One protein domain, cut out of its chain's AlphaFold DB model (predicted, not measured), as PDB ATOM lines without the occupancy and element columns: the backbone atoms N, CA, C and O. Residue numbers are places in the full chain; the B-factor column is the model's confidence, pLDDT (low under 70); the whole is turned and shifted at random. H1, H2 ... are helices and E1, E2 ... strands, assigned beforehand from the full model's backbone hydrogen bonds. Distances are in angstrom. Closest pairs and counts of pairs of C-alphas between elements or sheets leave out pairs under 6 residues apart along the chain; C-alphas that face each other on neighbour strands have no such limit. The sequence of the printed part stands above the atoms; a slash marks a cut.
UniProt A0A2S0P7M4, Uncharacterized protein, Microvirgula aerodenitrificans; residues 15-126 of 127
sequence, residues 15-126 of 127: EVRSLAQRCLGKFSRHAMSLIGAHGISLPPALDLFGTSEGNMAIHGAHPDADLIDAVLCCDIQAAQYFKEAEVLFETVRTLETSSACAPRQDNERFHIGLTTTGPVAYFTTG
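AT A GLANCE: This is residues 15 to 126 of the 127 residues of an uncharacterized protein of Microvirgula aerodenitrificans (UniProt A0A2S0P7M4). A strongly twisted sheet of four strands has one face covered by two long helices, H1 and H3, which run opposite ways, and by short H2 over edge strand E2; its other face is bare of named helices. Residues 96 to 102, of which 96 to 100 belong to H3, stick out. The 112 printed residues, mixed in class, have three named helices and four named strands in the order H1 E1 E2 H2 H3 E3 E4; the antiparallel sheet runs E2 E1 E3 E4. The whole is compact, radius of gyration of the C-alphas 14.1 A, with spans of 45 by 28 by 26 A.

HOW THE PARTS SIT: Begin with H1, residues 15 to 37, which touches H3, residues 76 to 100, at a shallow tilt of 31 degrees; their closest C-alphas, Phe 27 and Tyr 81, are 5.0 A apart. With residues 31 to 35 alone H1 touches H2, residues 65 to 73, the closest C-alphas being Ala 31 and Leu 72, 6.5 A. Across hairpin E1, residues 46 to 50, and E2, residues 56 to 59, find N 57 and O 49 at 2.9 A. Between E1 and E3, residues 108 to 115, find N 48 and O 112 at 3.0 A; in the hairpin of E3 and E4, residues 118 to 125, N 113 and O 120 at 2.8 A. In H1, H2 and H3 every O i to N i+4 pair is within hydrogen-bond range.

IN THESE COORDINATES: Find C-alpha 15 at (-27.761, 31.936, -35.084); H1 runs 33.3 A from there. H3 runs 35.7 A, E3 21.3 A, and E4 22.4 A to C-alpha 125 at (-38.152, 7.554, -33.920).

THE WHOLE: The C-alphas of Gly 39 and Cys 101 are the two farthest apart, 45.6 A. The printed part has no cut and no long link; pLDDT is under 70 at residues 99 to 103, 106 and 126.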
ATOM      1  N   GLU A  15     -28.792  31.891 -36.127       94.44
ATOM      2  CA  GLU A  15     -27.761  31.936 -35.084       94.44
ATOM      3  C   GLU A  15     -27.702  30.626 -34.299       94.44
ATOM      4  O   GLU A  15     -26.612  30.074 -34.119       94.44
ATOM      5  N   VAL A  16     -28.862  30.086 -33.902       94.75
ATOM      6  CA  VAL A  16     -28.933  28.802 -33.188       94.75
ATOM      7  C   VAL A  16     -28.420  27.666 -34.074       94.75
ATOM      8  O   VAL A  16     -27.592  26.880 -33.618       94.75
ATOM      9  N   ARG A  17     -28.799  27.610 -35.361       96.19
ATOM     10  CA  ARG A  17     -28.260  26.621 -36.317       96.19
ATOM     11  C   ARG A  17     -26.744  26.735 -36.461       96.19
ATOM     12  O   ARG A  17     -26.043  25.726 -36.445       96.19
ATOM     13  N   SER A  18     -26.220  27.955 -36.579       97.19
ATOM     14  CA  SER A  18     -24.776  28.188 -36.673       97.19
ATOM     15  C   SER A  18     -24.044  27.698 -35.417       97.19
ATOM     16  O   SER A  18     -22.983  27.078 -35.514       97.19
ATOM     17  N   LEU A  19     -24.618  27.931 -34.232       96.94
ATOM     18  CA  LEU A  19     -24.075  27.439 -32.967       96.94
ATOM     19  C   LEU A  19     -24.151  25.907 -32.865       96.94
ATOM     20  O   LEU A  19     -23.142  25.288 -32.527       96.94
ATOM     21  N   ALA A  20     -25.278  25.300 -33.247       97.62
ATOM     22  CA  ALA A  20     -25.469  23.850 -33.281       97.62
ATOM     23  C   ALA A  20     -24.408  23.157 -34.152       97.62
ATOM     24  O   ALA A  20     -23.753  22.215 -33.711       97.62
ATOM     25  N   GLN A  21     -24.151  23.685 -35.355       98.06
ATOM     26  CA  GLN A  21     -23.125  23.161 -36.263       98.06
ATOM     27  C   GLN A  21     -21.704  23.295 -35.693       98.06
ATOM     28  O   GLN A  21     -20.879  22.391 -35.844       98.06
ATOM     29  N   ARG A  22     -21.400  24.392 -34.982       98.00
ATOM     30  CA  ARG A  22     -20.111  24.534 -34.284       98.00
ATOM     31  C   ARG A  22     -19.946  23.494 -33.177       98.00
ATOM     32  O   ARG A  22     -18.857  22.927 -33.065       98.00
ATOM     33  N   CYS A  23     -20.986  23.241 -32.381       97.75
ATOM     34  CA  CYS A  23     -20.963  22.218 -31.332       97.75
ATOM     35  C   CYS A  23     -20.836  20.808 -31.920       97.75
ATOM     36  O   CYS A  23     -19.968  20.060 -31.478       97.75
ATOM     37  N   LEU A  24     -21.561  20.495 -32.999       98.44
ATOM     38  CA  LEU A  24     -21.408  19.238 -33.742       98.44
ATOM     39  C   LEU A  24     -19.965  19.023 -34.221       98.44
ATOM     40  O   LEU A  24     -19.399  17.944 -34.063       98.44
ATOM     41  N   GLY A  25     -19.336  20.072 -34.756       98.06
ATOM     42  CA  GLY A  25     -17.937  20.021 -35.174       98.06
ATOM     43  C   GLY A  25     -16.956  19.821 -34.014       98.06
ATOM     44  O   GLY A  25     -15.957  19.122 -34.181       98.06
ATOM     45  N   LYS A  26     -17.207  20.420 -32.839       97.94
ATOM     46  CA  LYS A  26     -16.391  20.192 -31.629       97.94
ATOM     47  C   LYS A  26     -16.497  18.743 -31.164       97.94
ATOM     48  O   LYS A  26     -15.462  18.102 -31.002       97.94
ATOM     49  N   PHE A  27     -17.727  18.250 -31.027       97.94
ATOM     50  CA  PHE A  27     -18.009  16.865 -30.677       97.94
ATOM     51  C   PHE A  27     -17.289  15.907 -31.633       97.94
ATOM     52  O   PHE A  27     -16.489  15.089 -31.195       97.94
ATOM     53  N   SER A  28     -17.487  16.077 -32.943       97.62
ATOM     54  CA  SER A  28     -16.899  15.202 -33.958       97.62
ATOM     55  C   SER A  28     -15.374  15.175 -33.909       97.62
ATOM     56  O   SER A  28     -14.795  14.096 -33.932       97.62
ATOM     57  N   ARG A  29     -14.702  16.328 -33.793       97.75
ATOM     58  CA  ARG A  29     -13.231  16.352 -33.700       97.75
ATOM     59  C   ARG A  29     -12.722  15.626 -32.459       97.75
ATOM     60  O   ARG A  29     -11.754  14.879 -32.564       97.75
ATOM     61  N   HIS A  30     -13.367  15.843 -31.314       97.81
ATOM     62  CA  HIS A  30     -13.000  15.183 -30.060       97.81
ATOM     63  C   HIS A  30     -13.225  13.670 -30.144       97.81
ATOM     64  O   HIS A  30     -12.301  12.897 -29.912       97.81
ATOM     65  N   ALA A  31     -14.407  13.253 -30.598       96.88
ATOM     66  CA  ALA A  31     -14.762  11.848 -30.755       96.88
ATOM     67  C   ALA A  31     -13.835  11.117 -31.737       96.88
ATOM     68  O   ALA A  31     -13.300  10.064 -31.404       96.88
ATOM     69  N   MET A  32     -13.577  11.701 -32.914       96.31
ATOM     70  CA  MET A  32     -12.658  11.131 -33.908       96.31
ATOM     71  C   MET A  32     -11.224  11.023 -33.374       96.31
ATOM     72  O   MET A  32     -10.527  10.060 -33.687       96.31
ATOM     73  N   SER A  33     -10.783  11.986 -32.555       96.62
ATOM     74  CA  SER A  33      -9.472  11.930 -31.901       96.62
ATOM     75  C   SER A  33      -9.387  10.792 -30.885       96.62
ATOM     76  O   SER A  33      -8.376  10.095 -30.859       96.62
ATOM     77  N   LEU A  34     -10.425  10.597 -30.064       96.62
ATOM     78  CA  LEU A  34     -10.480   9.513 -29.080       96.62
ATOM     79  C   LEU A  34     -10.452   8.152 -29.771       96.62
ATOM     80  O   LEU A  34      -9.529   7.373 -29.553       96.62
ATOM     81  N   ILE A  35     -11.405   7.881 -30.665       95.12
ATOM     82  CA  ILE A  35     -11.505   6.563 -31.305       95.12
ATOM     83  C   ILE A  35     -10.255   6.259 -32.154       95.12
ATOM     84  O   ILE A  35      -9.739   5.143 -32.117       95.12
ATOM     85  N   GLY A  36      -9.689   7.270 -32.827       95.06
ATOM     86  CA  GLY A  36      -8.460   7.128 -33.607       95.06
ATOM     87  C   GLY A  36      -7.227   6.817 -32.753       95.06
ATOM     88  O   GLY A  36      -6.399   6.000 -33.156       95.06
ATOM     89  N   ALA A  37      -7.117   7.394 -31.549       96.44
ATOM     90  CA  ALA A  37      -6.045   7.067 -30.601       96.44
ATOM     91  C   ALA A  37      -6.104   5.607 -30.112       96.44
ATOM     92  O   ALA A  37      -5.083   5.051 -29.710       96.44
ATOM     93  N   HIS A  38      -7.280   4.981 -30.198       95.44
ATOM     94  CA  HIS A  38      -7.522   3.583 -29.845       95.44
ATOM     95  C   HIS A  38      -7.558   2.636 -31.058       95.44
ATOM     96  O   HIS A  38      -7.886   1.462 -30.906       95.44
ATOM     97  N   GLY A  39      -7.187   3.112 -32.253       94.25
ATOM     98  CA  GLY A  39      -7.099   2.287 -33.463       94.25
ATOM     99  C   GLY A  39      -8.445   1.948 -34.109       94.25
ATOM    100  O   GLY A  39      -8.481   1.137 -35.030       94.25
ATOM    101  N   ILE A  40      -9.533   2.578 -33.665       93.19
ATOM    102  CA  ILE A  40     -10.859   2.423 -34.264       93.19
ATOM    103  C   ILE A  40     -10.929   3.295 -35.520       93.19
ATOM    104  O   ILE A  40     -10.606   4.486 -35.496       93.19
ATOM    105  N   SER A  41     -11.383   2.709 -36.626       88.62
ATOM    106  CA  SER A  41     -11.523   3.390 -37.914       88.62
ATOM    107  C   SER A  41     -12.967   3.410 -38.391       88.62
ATOM    108  O   SER A  41     -13.692   2.439 -38.209       88.62
ATOM    109  N   LEU A  42     -13.343   4.469 -39.108       86.88
ATOM    110  CA  LEU A  42     -14.545   4.482 -39.944       86.88
ATOM    111  C   LEU A  42     -14.147   4.107 -41.384       86.88
ATOM    112  O   LEU A  42     -13.124   4.620 -41.855       86.88
ATOM    113  N   PRO A  43     -14.935   3.312 -42.138       84.94
ATOM    114  CA  PRO A  43     -16.231   2.695 -41.806       84.94
ATOM    115  C   PRO A  43     -16.138   1.383 -40.982       84.94
ATOM    116  O   PRO A  43     -15.075   0.760 -40.986       84.94
ATOM    117  N   PRO A  44     -17.253   0.907 -40.373       89.69
ATOM    118  CA  PRO A  44     -18.628   1.421 -40.498       89.69
ATOM    119  C   PRO A  44     -18.840   2.768 -39.802       89.69
ATOM    120  O   PRO A  44     -18.040   3.176 -38.973       89.69
ATOM    121  N   ALA A  45     -19.887   3.500 -40.198       91.88
ATOM    122  CA  ALA A  45     -20.252   4.739 -39.517       91.88
ATOM    123  C   ALA A  45     -20.631   4.445 -38.061       91.88
ATOM    124  O   ALA A  45     -21.222   3.404 -37.768       91.88
ATOM    125  N   LEU A  46     -20.308   5.376 -37.172       94.12
ATOM    126  CA  LEU A  46     -20.677   5.290 -35.768       94.12
ATOM    127  C   LEU A  46     -21.931   6.128 -35.540       94.12
ATOM    128  O   LEU A  46     -21.898   7.333 -35.766       94.12
ATOM    129  N   ASP A  47     -23.019   5.504 -35.105       94.88
ATOM    130  CA  ASP A  47     -24.247   6.205 -34.740       94.88
ATOM    131  C   ASP A  47     -24.362   6.297 -33.220       94.88
ATOM    132  O   ASP A  47     -24.242   5.290 -32.524       94.88
ATOM    133  N   LEU A  48     -24.556   7.508 -32.704       95.62
ATOM    134  CA  LEU A  48     -24.597   7.793 -31.272       95.62
ATOM    135  C   LEU A  48     -25.904   8.483 -30.924       95.62
ATOM    136  O   LEU A  48     -26.296   9.428 -31.607       95.62
ATOM    137  N   PHE A  49     -26.534   8.068 -29.832       94.00
ATOM    138  CA  PHE A  49     -27.768   8.668 -29.333       94.00
ATOM    139  C   PHE A  49     -27.670   8.977 -27.840       94.00
ATOM    140  O   PHE A  49     -26.890   8.363 -27.108       94.00
ATOM    141  N   GLY A  50     -28.469   9.947 -27.393       88.56
ATOM    142  CA  GLY A  50     -28.586  10.294 -25.980       88.56
ATOM    143  C   GLY A  50     -29.413   9.261 -25.211       88.56
ATOM    144  O   GLY A  50     -30.473   8.828 -25.672       88.56
ATOM    145  N   THR A  51     -28.955   8.878 -24.021       85.12
ATOM    146  CA  THR A  51     -29.722   8.043 -23.088       85.12
ATOM    147  C   THR A  51     -30.526   8.907 -22.114       85.12
ATOM    148  O   THR A  51     -30.248  10.091 -21.913       85.12
ATOM    149  N   SER A  52     -31.522   8.314 -21.452       78.31
ATOM    150  CA  SER A  52     -32.317   8.994 -20.417       78.31
ATOM    151  C   SER A  52     -31.494   9.464 -19.214       78.31
ATOM    152  O   SER A  52     -31.929  10.344 -18.479       78.31
ATOM    153  N   GLU A  53     -30.313   8.885 -19.014       78.75
ATOM    154  CA  GLU A  53     -29.388   9.231 -17.930       78.75
ATOM    155  C   GLU A  53     -28.472  10.411 -18.289       78.75
ATOM    156  O   GLU A  53     -27.651  10.828 -17.477       78.75
ATOM    157  N   GLY A  54     -28.611  10.973 -19.497       71.81
ATOM    158  CA  GLY A  54     -27.774  12.072 -19.983       71.81
ATOM    159  C   GLY A  54     -26.415  11.630 -20.524       71.81
ATOM    160  O   GLY A  54     -25.596  12.487 -20.852       71.81
ATOM    161  N   ASN A  55     -26.193  10.320 -20.641       82.88
ATOM    162  CA  ASN A  55     -25.023   9.734 -21.285       82.88
ATOM    163  C   ASN A  55     -25.266   9.542 -22.786       82.88
ATOM    164  O   ASN A  55     -26.352   9.801 -23.311       82.88
ATOM    165  N   MET A  56     -24.239   9.051 -23.468       91.75
ATOM    166  CA  MET A  56     -24.303   8.634 -24.862       91.75
ATOM    167  C   MET A  56     -24.262   7.116 -24.955       91.75
ATOM    168  O   MET A  56     -23.657   6.471 -24.105       91.75
ATOM    169  N   ALA A  57     -24.862   6.556 -25.998       92.38
ATOM    170  CA  ALA A  57     -24.722   5.148 -26.334       92.38
ATOM    171  C   ALA A  57     -24.604   4.962 -27.847       92.38
ATOM    172  O   ALA A  57     -25.054   5.799 -28.635       92.38
ATOM    173  N   ILE A  58     -24.012   3.840 -28.242       93.06
ATOM    174  CA  ILE A  58     -23.889   3.438 -29.642       93.06
ATOM    175  C   ILE A  58     -25.190   2.796 -30.100       93.06
ATOM    176  O   ILE A  58     -25.732   1.911 -29.441       93.06
ATOM    177  N   HIS A  59     -25.666   3.209 -31.267       90.12
ATOM    178  CA  HIS A  59     -26.748   2.552 -31.976       90.12
ATOM    179  C   HIS A  59     -26.191   1.731 -33.149       90.12
ATOM    180  O   HIS A  59     -25.342   2.188 -33.914       90.12
ATOM    181  N   GLY A  60     -26.677   0.497 -33.297       82.00
ATOM    182  CA  GLY A  60     -26.238  -0.429 -34.344       82.00
ATOM    183  C   GLY A  60     -25.079  -1.343 -33.931       82.00
ATOM    184  O   GLY A  60     -24.777  -1.506 -32.753       82.00
ATOM    185  N   ALA A  61     -24.462  -1.993 -34.922       79.56
ATOM    186  CA  ALA A  61     -23.499  -3.080 -34.726       79.56
ATOM    187  C   ALA A  61     -22.109  -2.721 -35.280       79.56
ATOM    188  O   ALA A  61     -21.653  -3.293 -36.271       79.56
ATOM    189  N   HIS A  62     -21.440  -1.745 -34.660       89.38
ATOM    190  CA  HIS A  62     -20.028  -1.482 -34.949       89.38
ATOM    191  C   HIS A  62     -19.168  -2.642 -34.401       89.38
ATOM    192  O   HIS A  62     -19.393  -3.047 -33.261       89.38
ATOM    193  N   PRO A  63     -18.179  -3.178 -35.149       91.25
ATOM    194  CA  PRO A  63     -17.328  -4.278 -34.673       91.25
ATOM    195  C   PRO A  63     -16.639  -3.983 -33.335       91.25
ATOM    196  O   PRO A  63     -16.562  -4.849 -32.473       91.25
ATOM    197  N   ASP A  64     -16.206  -2.735 -33.156       93.44
ATOM    198  CA  ASP A  64     -15.545  -2.252 -31.939       93.44
ATOM    199  C   ASP A  64     -16.505  -1.597 -30.925       93.44
ATOM    200  O   ASP A  64     -16.088  -0.707 -30.186       93.44
ATOM    201  N   ALA A  65     -17.794  -1.965 -30.904       92.12
ATOM    202  CA  ALA A  65     -18.803  -1.300 -30.067       92.12
ATOM    203  C   ALA A  65     -18.402  -1.218 -28.583       92.12
ATOM    204  O   ALA A  65     -18.447  -0.133 -28.014       92.12
ATOM    205  N   ASP A  66     -17.931  -2.314 -27.984       92.19
ATOM    206  CA  ASP A  66     -17.525  -2.337 -26.570       92.19
ATOM    207  C   ASP A  66     -16.352  -1.386 -26.286       92.19
ATOM    208  O   ASP A  66     -16.306  -0.713 -25.255       92.19
ATOM    209  N   LEU A  67     -15.393  -1.306 -27.216       94.12
ATOM    210  CA  LEU A  67     -14.247  -0.413 -27.072       94.12
ATOM    211  C   LEU A  67     -14.673   1.046 -27.239       94.12
ATOM    212  O   LEU A  67     -14.251   1.886 -26.452       94.12
ATOM    213  N   ILE A  68     -15.516   1.346 -28.229       94.56
ATOM    214  CA  ILE A  68     -16.073   2.688 -28.429       94.56
ATOM    215  C   ILE A  68     -16.879   3.111 -27.198       94.56
ATOM    216  O   ILE A  68     -16.742   4.248 -26.754       94.56
ATOM    217  N   ASP A  69     -17.678   2.220 -26.614       93.00
ATOM    218  CA  ASP A  69     -18.440   2.517 -25.402       93.00
ATOM    219  C   ASP A  69     -17.502   2.920 -24.252       93.00
ATOM    220  O   ASP A  69     -17.630   4.008 -23.686       93.00
ATOM    221  N   ALA A  70     -16.458   2.122 -24.019       92.69
ATOM    222  CA  ALA A  70     -15.476   2.369 -22.968       92.69
ATOM    223  C   ALA A  70     -14.643   3.651 -23.161       92.69
ATOM    224  O   ALA A  70     -14.291   4.297 -22.173       92.69
ATOM    225  N   VAL A  71     -14.288   4.018 -24.400       94.69
ATOM    226  CA  VAL A  71     -13.366   5.147 -24.665       94.69
ATOM    227  C   VAL A  71     -14.065   6.443 -25.062       94.69
ATOM    228  O   VAL A  71     -13.489   7.513 -24.887       94.69
ATOM    229  N   LEU A  72     -15.277   6.366 -25.618       95.56
ATOM    230  CA  LEU A  72     -16.035   7.525 -26.089       95.56
ATOM    231  C   LEU A  72     -17.274   7.784 -25.234       95.56
ATOM    232  O   LEU A  72     -17.476   8.919 -24.812       95.56
ATOM    233  N   CYS A  73     -18.102   6.770 -24.969       93.50
ATOM    234  CA  CYS A  73     -19.359   6.975 -24.239       93.50
ATOM    235  C   CYS A  73     -19.133   7.225 -22.739       93.50
ATOM    236  O   CYS A  73     -19.931   7.917 -22.107       93.50
ATOM    237  N   CYS A  74     -18.014   6.747 -22.183       92.19
ATOM    238  CA  CYS A  74     -17.571   7.081 -20.828       92.19
ATOM    239  C   CYS A  74     -16.712   8.361 -20.734       92.19
ATOM    240  O   CYS A  74     -16.345   8.761 -19.625       92.19
ATOM    241  N   ASP A  75     -16.375   9.016 -21.852       95.38
ATOM    242  CA  ASP A  75     -15.585  10.249 -21.826       95.38
ATOM    243  C   ASP A  75     -16.459  11.462 -21.469       95.38
ATOM    244  O   ASP A  75     -17.390  11.839 -22.186       95.38
ATOM    245  N   ILE A  76     -16.135  12.115 -20.348       94.44
ATOM    246  CA  ILE A  76     -16.922  13.230 -19.798       94.44
ATOM    247  C   ILE A  76     -16.995  14.401 -20.787       94.44
ATOM    248  O   ILE A  76     -18.040  15.044 -20.917       94.44
ATOM    249  N   GLN A  77     -15.899  14.697 -21.487       95.75
ATOM    250  CA  GLN A  77     -15.844  15.821 -22.419       95.75
ATOM    251  C   GLN A  77     -16.649  15.532 -23.694       95.75
ATOM    252  O   GLN A  77     -17.348  16.417 -24.193       95.75
ATOM    253  N   ALA A  78     -16.615  14.295 -24.192       96.19
ATOM    254  CA  ALA A  78     -17.461  13.842 -25.289       96.19
ATOM    255  C   ALA A  78     -18.947  13.945 -24.926       96.19
ATOM    256  O   ALA A  78     -19.710  14.542 -25.690       96.19
ATOM    257  N   ALA A  79     -19.337  13.461 -23.741       95.00
ATOM    258  CA  ALA A  79     -20.710  13.550 -23.244       95.00
ATOM    259  C   ALA A  79     -21.193  15.009 -23.136       95.00
ATOM    260  O   ALA A  79     -22.301  15.334 -23.566       95.00
ATOM    261  N   GLN A  80     -20.344  15.918 -22.643       95.50
ATOM    262  CA  GLN A  80     -20.651  17.354 -22.594       95.50
ATOM    263  C   GLN A  80     -20.874  17.946 -23.990       95.50
ATOM    264  O   GLN A  80     -21.892  18.598 -24.224       95.50
ATOM    265  N   TYR A  81     -19.967  17.696 -24.939       96.88
ATOM    266  CA  TYR A  81     -20.113  18.214 -26.303       96.88
ATOM    267  C   TYR A  81     -21.318  17.632 -27.036       96.88
ATOM    268  O   TYR A  81     -21.978  18.354 -27.788       96.88
ATOM    269  N   PHE A  82     -21.627  16.357 -26.810       96.38
ATOM    270  CA  PHE A  82     -22.839  15.750 -27.334       96.38
ATOM    271  C   PHE A  82     -24.078  16.429 -26.765       96.38
ATOM    272  O   PHE A  82     -24.948  16.831 -27.532       96.38
ATOM    273  N   LYS A  83     -24.140  16.630 -25.441       95.44
ATOM    274  CA  LYS A  83     -25.299  17.252 -24.796       95.44
ATOM    275  C   LYS A  83     -25.505  18.699 -25.240       95.44
ATOM    276  O   LYS A  83     -26.638  19.110 -25.477       95.44
ATOM    277  N   GLU A  84     -24.425  19.463 -25.401       96.00
ATOM    278  CA  GLU A  84     -24.487  20.808 -25.984       96.00
ATOM    279  C   GLU A  84     -25.073  20.784 -27.401       96.00
ATOM    280  O   GLU A  84     -25.960  21.579 -27.716       96.00
ATOM    281  N   ALA A  85     -24.597  19.871 -28.256       96.75
ATOM    282  CA  ALA A  85     -25.122  19.722 -29.608       96.75
ATOM    283  C   ALA A  85     -26.604  19.316 -29.587       96.75
ATOM    284  O   ALA A  85     -27.406  19.961 -30.260       96.75
ATOM    285  N   GLU A  86     -26.974  18.320 -28.781       95.56
ATOM    286  CA  GLU A  86     -28.351  17.846 -28.616       95.56
ATOM    287  C   GLU A  86     -29.291  18.994 -28.246       95.56
ATOM    288  O   GLU A  86     -30.241  19.261 -28.974       95.56
ATOM    289  N   VAL A  87     -28.994  19.742 -27.180       94.62
ATOM    290  CA  VAL A  87     -29.839  20.860 -26.725       94.62
ATOM    291  C   VAL A  87     -30.016  21.918 -27.819       94.62
ATOM    292  O   VAL A  87     -31.113  22.454 -28.012       94.62
ATOM    293  N   LEU A  88     -28.957  22.221 -28.572       96.31
ATOM    294  CA  LEU A  88     -29.028  23.200 -29.655       96.31
ATOM    295  C   LEU A  88     -29.848  22.687 -30.841       96.31
ATOM    296  O   LEU A  88     -30.667  23.439 -31.366       96.31
ATOM    297  N   PHE A  89     -29.681  21.429 -31.250       95.38
ATOM    298  CA  PHE A  89     -30.493  20.835 -32.316       95.38
ATOM    299  C   PHE A  89     -31.954  20.652 -31.903       95.38
ATOM    300  O   PHE A  89     -32.844  20.851 -32.726       95.38
ATOM    301  N   GLU A  90     -32.219  20.361 -30.632       92.75
ATOM    302  CA  GLU A  90     -33.565  20.346 -30.054       92.75
ATOM    303  C   GLU A  90     -34.223  21.729 -30.110       92.75
ATOM    304  O   GLU A  90     -35.396  21.871 -30.469       92.75
ATOM    305  N   THR A  91     -33.444  22.778 -29.838       92.44
ATOM    306  CA  THR A  91     -33.900  24.167 -29.963       92.44
ATOM    307  C   THR A  91     -34.180  24.522 -31.426       92.44
ATOM    308  O   THR A  91     -35.238  25.073 -31.727       92.44
ATOM    309  N   VAL A  92     -33.280  24.160 -32.351       92.94
ATOM    310  CA  VAL A  92     -33.486  24.328 -33.802       92.94
ATOM    311  C   VAL A  92     -34.783  23.647 -34.237       92.94
ATOM    312  O   VAL A  92     -35.626  24.297 -34.854       92.94
ATOM    313  N   ARG A  93     -34.982  22.380 -33.856       89.31
ATOM    314  CA  ARG A  93     -36.183  21.607 -34.194       89.31
ATOM    315  C   ARG A  93     -37.448  22.261 -33.639       89.31
ATOM    316  O   ARG A  93     -38.434  22.392 -34.352       89.31
ATOM    317  N   THR A  94     -37.410  22.740 -32.397       88.06
ATOM    318  CA  THR A  94     -38.547  23.427 -31.761       88.06
ATOM    319  C   THR A  94     -38.936  24.708 -32.508       88.06
ATOM    320  O   THR A  94     -40.122  24.949 -32.751       88.06
ATOM    321  N   LEU A  95     -37.952  25.513 -32.921       87.81
ATOM    322  CA  LEU A  95     -38.173  26.737 -33.699       87.81
ATOM    323  C   LEU A  95     -38.698  26.438 -35.117       87.81
ATOM    324  O   LEU A  95     -39.558  27.156 -35.634       87.81
ATOM    325  N   GLU A  96     -38.229  25.359 -35.743       86.69
ATOM    326  CA  GLU A  96     -38.705  24.901 -37.054       86.69
ATOM    327  C   GLU A  96     -40.146  24.377 -36.984       86.69
ATOM    328  O   GLU A  96     -40.998  24.820 -37.749       86.69
ATOM    329  N   THR A  97     -40.470  23.515 -36.019       81.94
ATOM    330  CA  THR A  97     -41.834  23.000 -35.809       81.94
ATOM    331  C   THR A  97     -42.826  24.115 -35.485       81.94
ATOM    332  O   THR A  97     -43.928  24.134 -36.037       81.94
ATOM    333  N   SER A  98     -42.425  25.081 -34.651       73.38
ATOM    334  CA  SER A  98     -43.260  26.242 -34.314       73.38
ATOM    335  C   SER A  98     -43.595  27.099 -35.537       73.38
ATOM    336  O   SER A  98     -44.646  27.732 -35.571       73.38
ATOM    337  N   SER A  99     -42.721  27.116 -36.551       67.75
ATOM    338  CA  SER A  99     -42.936  27.871 -37.792       67.75
ATOM    339  C   SER A  99     -43.621  27.061 -38.900       67.75
ATOM    340  O   SER A  99     -44.250  27.654 -39.773       67.75
ATOM    341  N   ALA A 100     -43.539  25.725 -38.863       65.56
ATOM    342  CA  ALA A 100     -44.013  24.842 -39.930       65.56
ATOM    343  C   ALA A 100     -45.345  24.112 -39.650       65.56
ATOM    344  O   ALA A 100     -45.804  23.370 -40.516       65.56
ATOM    345  N   CYS A 101     -45.966  24.273 -38.470       58.41
ATOM    346  CA  CYS A 101     -47.165  23.516 -38.050       58.41
ATOM    347  C   CYS A 101     -47.024  21.982 -38.201       58.41
ATOM    348  O   CYS A 101     -48.017  21.271 -38.352       58.41
ATOM    349  N   ALA A 102     -45.795  21.463 -38.177       63.09
ATOM    350  CA  ALA A 102     -45.510  20.040 -38.296       63.09
ATOM    351  C   ALA A 102     -45.311  19.453 -36.890       63.09
ATOM    352  O   ALA A 102     -44.321  19.802 -36.242       63.09
ATOM    353  N   PRO A 103     -46.226  18.605 -36.384       65.25
ATOM    354  CA  PRO A 103     -46.131  18.091 -35.024       65.25
ATOM    355  C   PRO A 103     -44.870  17.240 -34.845       65.25
ATOM    356  O   PRO A 103     -44.513  16.436 -35.707       65.25
ATOM    357  N   ARG A 104     -44.206  17.426 -33.702       71.06
ATOM    358  CA  ARG A 104     -43.115  16.564 -33.239       71.06
ATOM    359  C   ARG A 104     -43.668  15.165 -32.961       71.06
ATOM    360  O   ARG A 104     -44.787  15.049 -32.466       71.06
ATOM    361  N   GLN A 105     -42.906  14.120 -33.268       75.56
ATOM    362  CA  GLN A 105     -43.315  12.757 -32.923       75.56
ATOM    363  C   GLN A 105     -42.861  12.437 -31.489       75.56
ATOM    364  O   GLN A 105     -41.722  12.731 -31.123       75.56
ATOM    365  N   ASP A 106     -43.732  11.815 -30.687       67.06
ATOM    366  CA  ASP A 106     -43.560  11.653 -29.227       67.06
ATOM    367  C   ASP A 106     -42.347  10.800 -28.794       67.06
ATOM    368  O   ASP A 106     -42.028  10.750 -27.611       67.06
ATOM    369  N   ASN A 107     -41.626  10.173 -29.730       77.81
ATOM    370  CA  ASN A 107     -40.485   9.285 -29.457       77.81
ATOM    371  C   ASN A 107     -39.255   9.565 -30.337       77.81
ATOM    372  O   ASN A 107     -38.397   8.696 -30.505       77.81
ATOM    373  N   GLU A 108     -39.170  10.751 -30.938       86.06
ATOM    374  CA  GLU A 108     -37.970  11.151 -31.673       86.06
ATOM    375  C   GLU A 108     -36.789  11.354 -30.730       86.06
ATOM    376  O   GLU A 108     -36.873  12.114 -29.764       86.06
ATOM    377  N   ARG A 109     -35.671  10.704 -31.052       88.81
ATOM    378  CA  ARG A 109     -34.393  10.871 -30.363       88.81
ATOM    379  C   ARG A 109     -33.403  11.586 -31.255       88.81
ATOM    380  O   ARG A 109     -33.432  11.425 -32.474       88.81
ATOM    381  N   PHE A 110     -32.528  12.361 -30.630       92.88
ATOM    382  CA  PHE A 110     -31.401  12.998 -31.287       92.88
ATOM    383  C   PHE A 110     -30.254  12.002 -31.475       92.88
ATOM    384  O   PHE A 110     -29.879  11.286 -30.543       92.88
ATOM    385  N   HIS A 111     -29.706  11.975 -32.686       95.62
ATOM    386  CA  HIS A 111     -28.590  11.127 -33.074       95.62
ATOM    387  C   HIS A 111     -27.473  11.960 -33.711       95.62
ATOM    388  O   HIS A 111     -27.729  12.931 -34.433       95.62
ATOM    389  N   ILE A 112     -26.229  11.532 -33.493       97.00
ATOM    390  CA  ILE A 112     -25.060  11.975 -34.251       97.00
ATOM    391  C   ILE A 112     -24.426  10.763 -34.933       97.00
ATOM    392  O   ILE A 112     -23.836   9.909 -34.277       97.00
ATOM    393  N   GLY A 113     -24.478  10.745 -36.263       95.88
ATOM    394  CA  GLY A 113     -23.714   9.822 -37.092       95.88
ATOM    395  C   GLY A 113     -22.332  10.390 -37.412       95.88
ATOM    396  O   GLY A 113     -22.225  11.427 -38.066       95.88
ATOM    397  N   LEU A 114     -21.260   9.717 -36.999       95.88
ATOM    398  CA  LEU A 114     -19.897   9.995 -37.446       95.88
ATOM    399  C   LEU A 114     -19.590   9.151 -38.683       95.88
ATOM    400  O   LEU A 114     -19.592   7.920 -38.640       95.88
ATOM    401  N   THR A 115     -19.324   9.826 -39.799       93.50
ATOM    402  CA  THR A 115     -19.012   9.198 -41.088       93.50
ATOM    403  C   THR A 115     -17.633   9.631 -41.579       93.50
ATOM    404  O   THR A 115     -17.075  10.623 -41.110       93.50
ATOM    405  N   THR A 116     -17.107   8.948 -42.596       89.94
ATOM    406  CA  THR A 116     -15.867   9.359 -43.281       89.94
ATOM    407  C   THR A 116     -15.971  10.735 -43.949       89.94
ATOM    408  O   THR A 116     -14.950  11.368 -44.203       89.94
ATOM    409  N   THR A 117     -17.188  11.224 -44.211       91.81
ATOM    410  CA  THR A 117     -17.448  12.545 -44.810       91.81
ATOM    411  C   THR A 117     -17.722  13.650 -43.787       91.81
ATOM    412  O   THR A 117     -17.850  14.812 -44.165       91.81
ATOM    413  N   GLY A 118     -17.792  13.307 -42.498       93.25
ATOM    414  CA  GLY A 118     -18.086  14.238 -41.411       93.25
ATOM    415  C   GLY A 118     -19.287  13.823 -40.557       93.25
ATOM    416  O   GLY A 118     -19.901  12.776 -40.799       93.25
ATOM    417  N   PRO A 119     -19.605  14.619 -39.523       97.25
ATOM    418  CA  PRO A 119     -20.715  14.339 -38.627       97.25
ATOM    419  C   PRO A 119     -22.063  14.729 -39.242       97.25
ATOM    420  O   PRO A 119     -22.184  15.756 -39.910       97.25
ATOM    421  N   VAL A 120     -23.094  13.942 -38.945       96.31
ATOM    422  CA  VAL A 120     -24.483  14.198 -39.329       96.31
ATOM    423  C   VAL A 120     -25.341  14.172 -38.074       96.31
ATOM    424  O   VAL A 120     -25.360  13.174 -37.365       96.31
ATOM    425  N   ALA A 121     -26.053  15.262 -37.808       96.44
ATOM    426  CA  ALA A 121     -27.043  15.335 -36.742       96.44
ATOM    427  C   ALA A 121     -28.438  15.108 -37.324       96.44
ATOM    428  O   ALA A 121     -28.798  15.733 -38.326       96.44
ATOM    429  N   TYR A 122     -29.220  14.225 -36.714       94.38
ATOM    430  CA  TYR A 122     -30.565  13.908 -37.180       94.38
ATOM    431  C   TYR A 122     -31.452  13.444 -36.027       94.38
ATOM    432  O   TYR A 122     -30.988  13.206 -34.915       94.38
ATOM    433  N   PHE A 123     -32.749  13.347 -36.306       91.88
ATOM    434  CA  PHE A 123     -33.714  12.782 -35.378       91.88
ATOM    435  C   PHE A 123     -34.385  11.589 -36.028       91.88
ATOM    436  O   PHE A 123     -34.747  11.653 -37.205       91.88
ATOM    437  N   THR A 124     -34.584  10.533 -35.257       88.75
ATOM    438  CA  THR A 124     -35.359   9.374 -35.686       88.75
ATOM    439  C   THR A 124     -36.240   8.909 -34.544       88.75
ATOM    440  O   THR A 124     -35.875   9.024 -33.373       88.75
ATOM    441  N   THR A 125     -37.411   8.380 -34.868       82.81
ATOM    442  CA  THR A 125     -38.152   7.554 -33.920       82.81
ATOM    443  C   THR A 125     -37.416   6.239 -33.736       82.81
ATOM    444  O   THR A 125     -36.933   5.666 -34.716       82.81
ATOM    445  N   GLY A 126     -37.316   5.771 -32.492       66.06
ATOM    446  CA  GLY A 126     -36.826   4.421 -32.224       66.06
ATOM    447  C   GLY A 126     -37.668   3.389 -32.978       66.06
ATOM    448  O   GLY A 126     -38.895   3.506 -33.003       66.06
TER     449      GLY A 126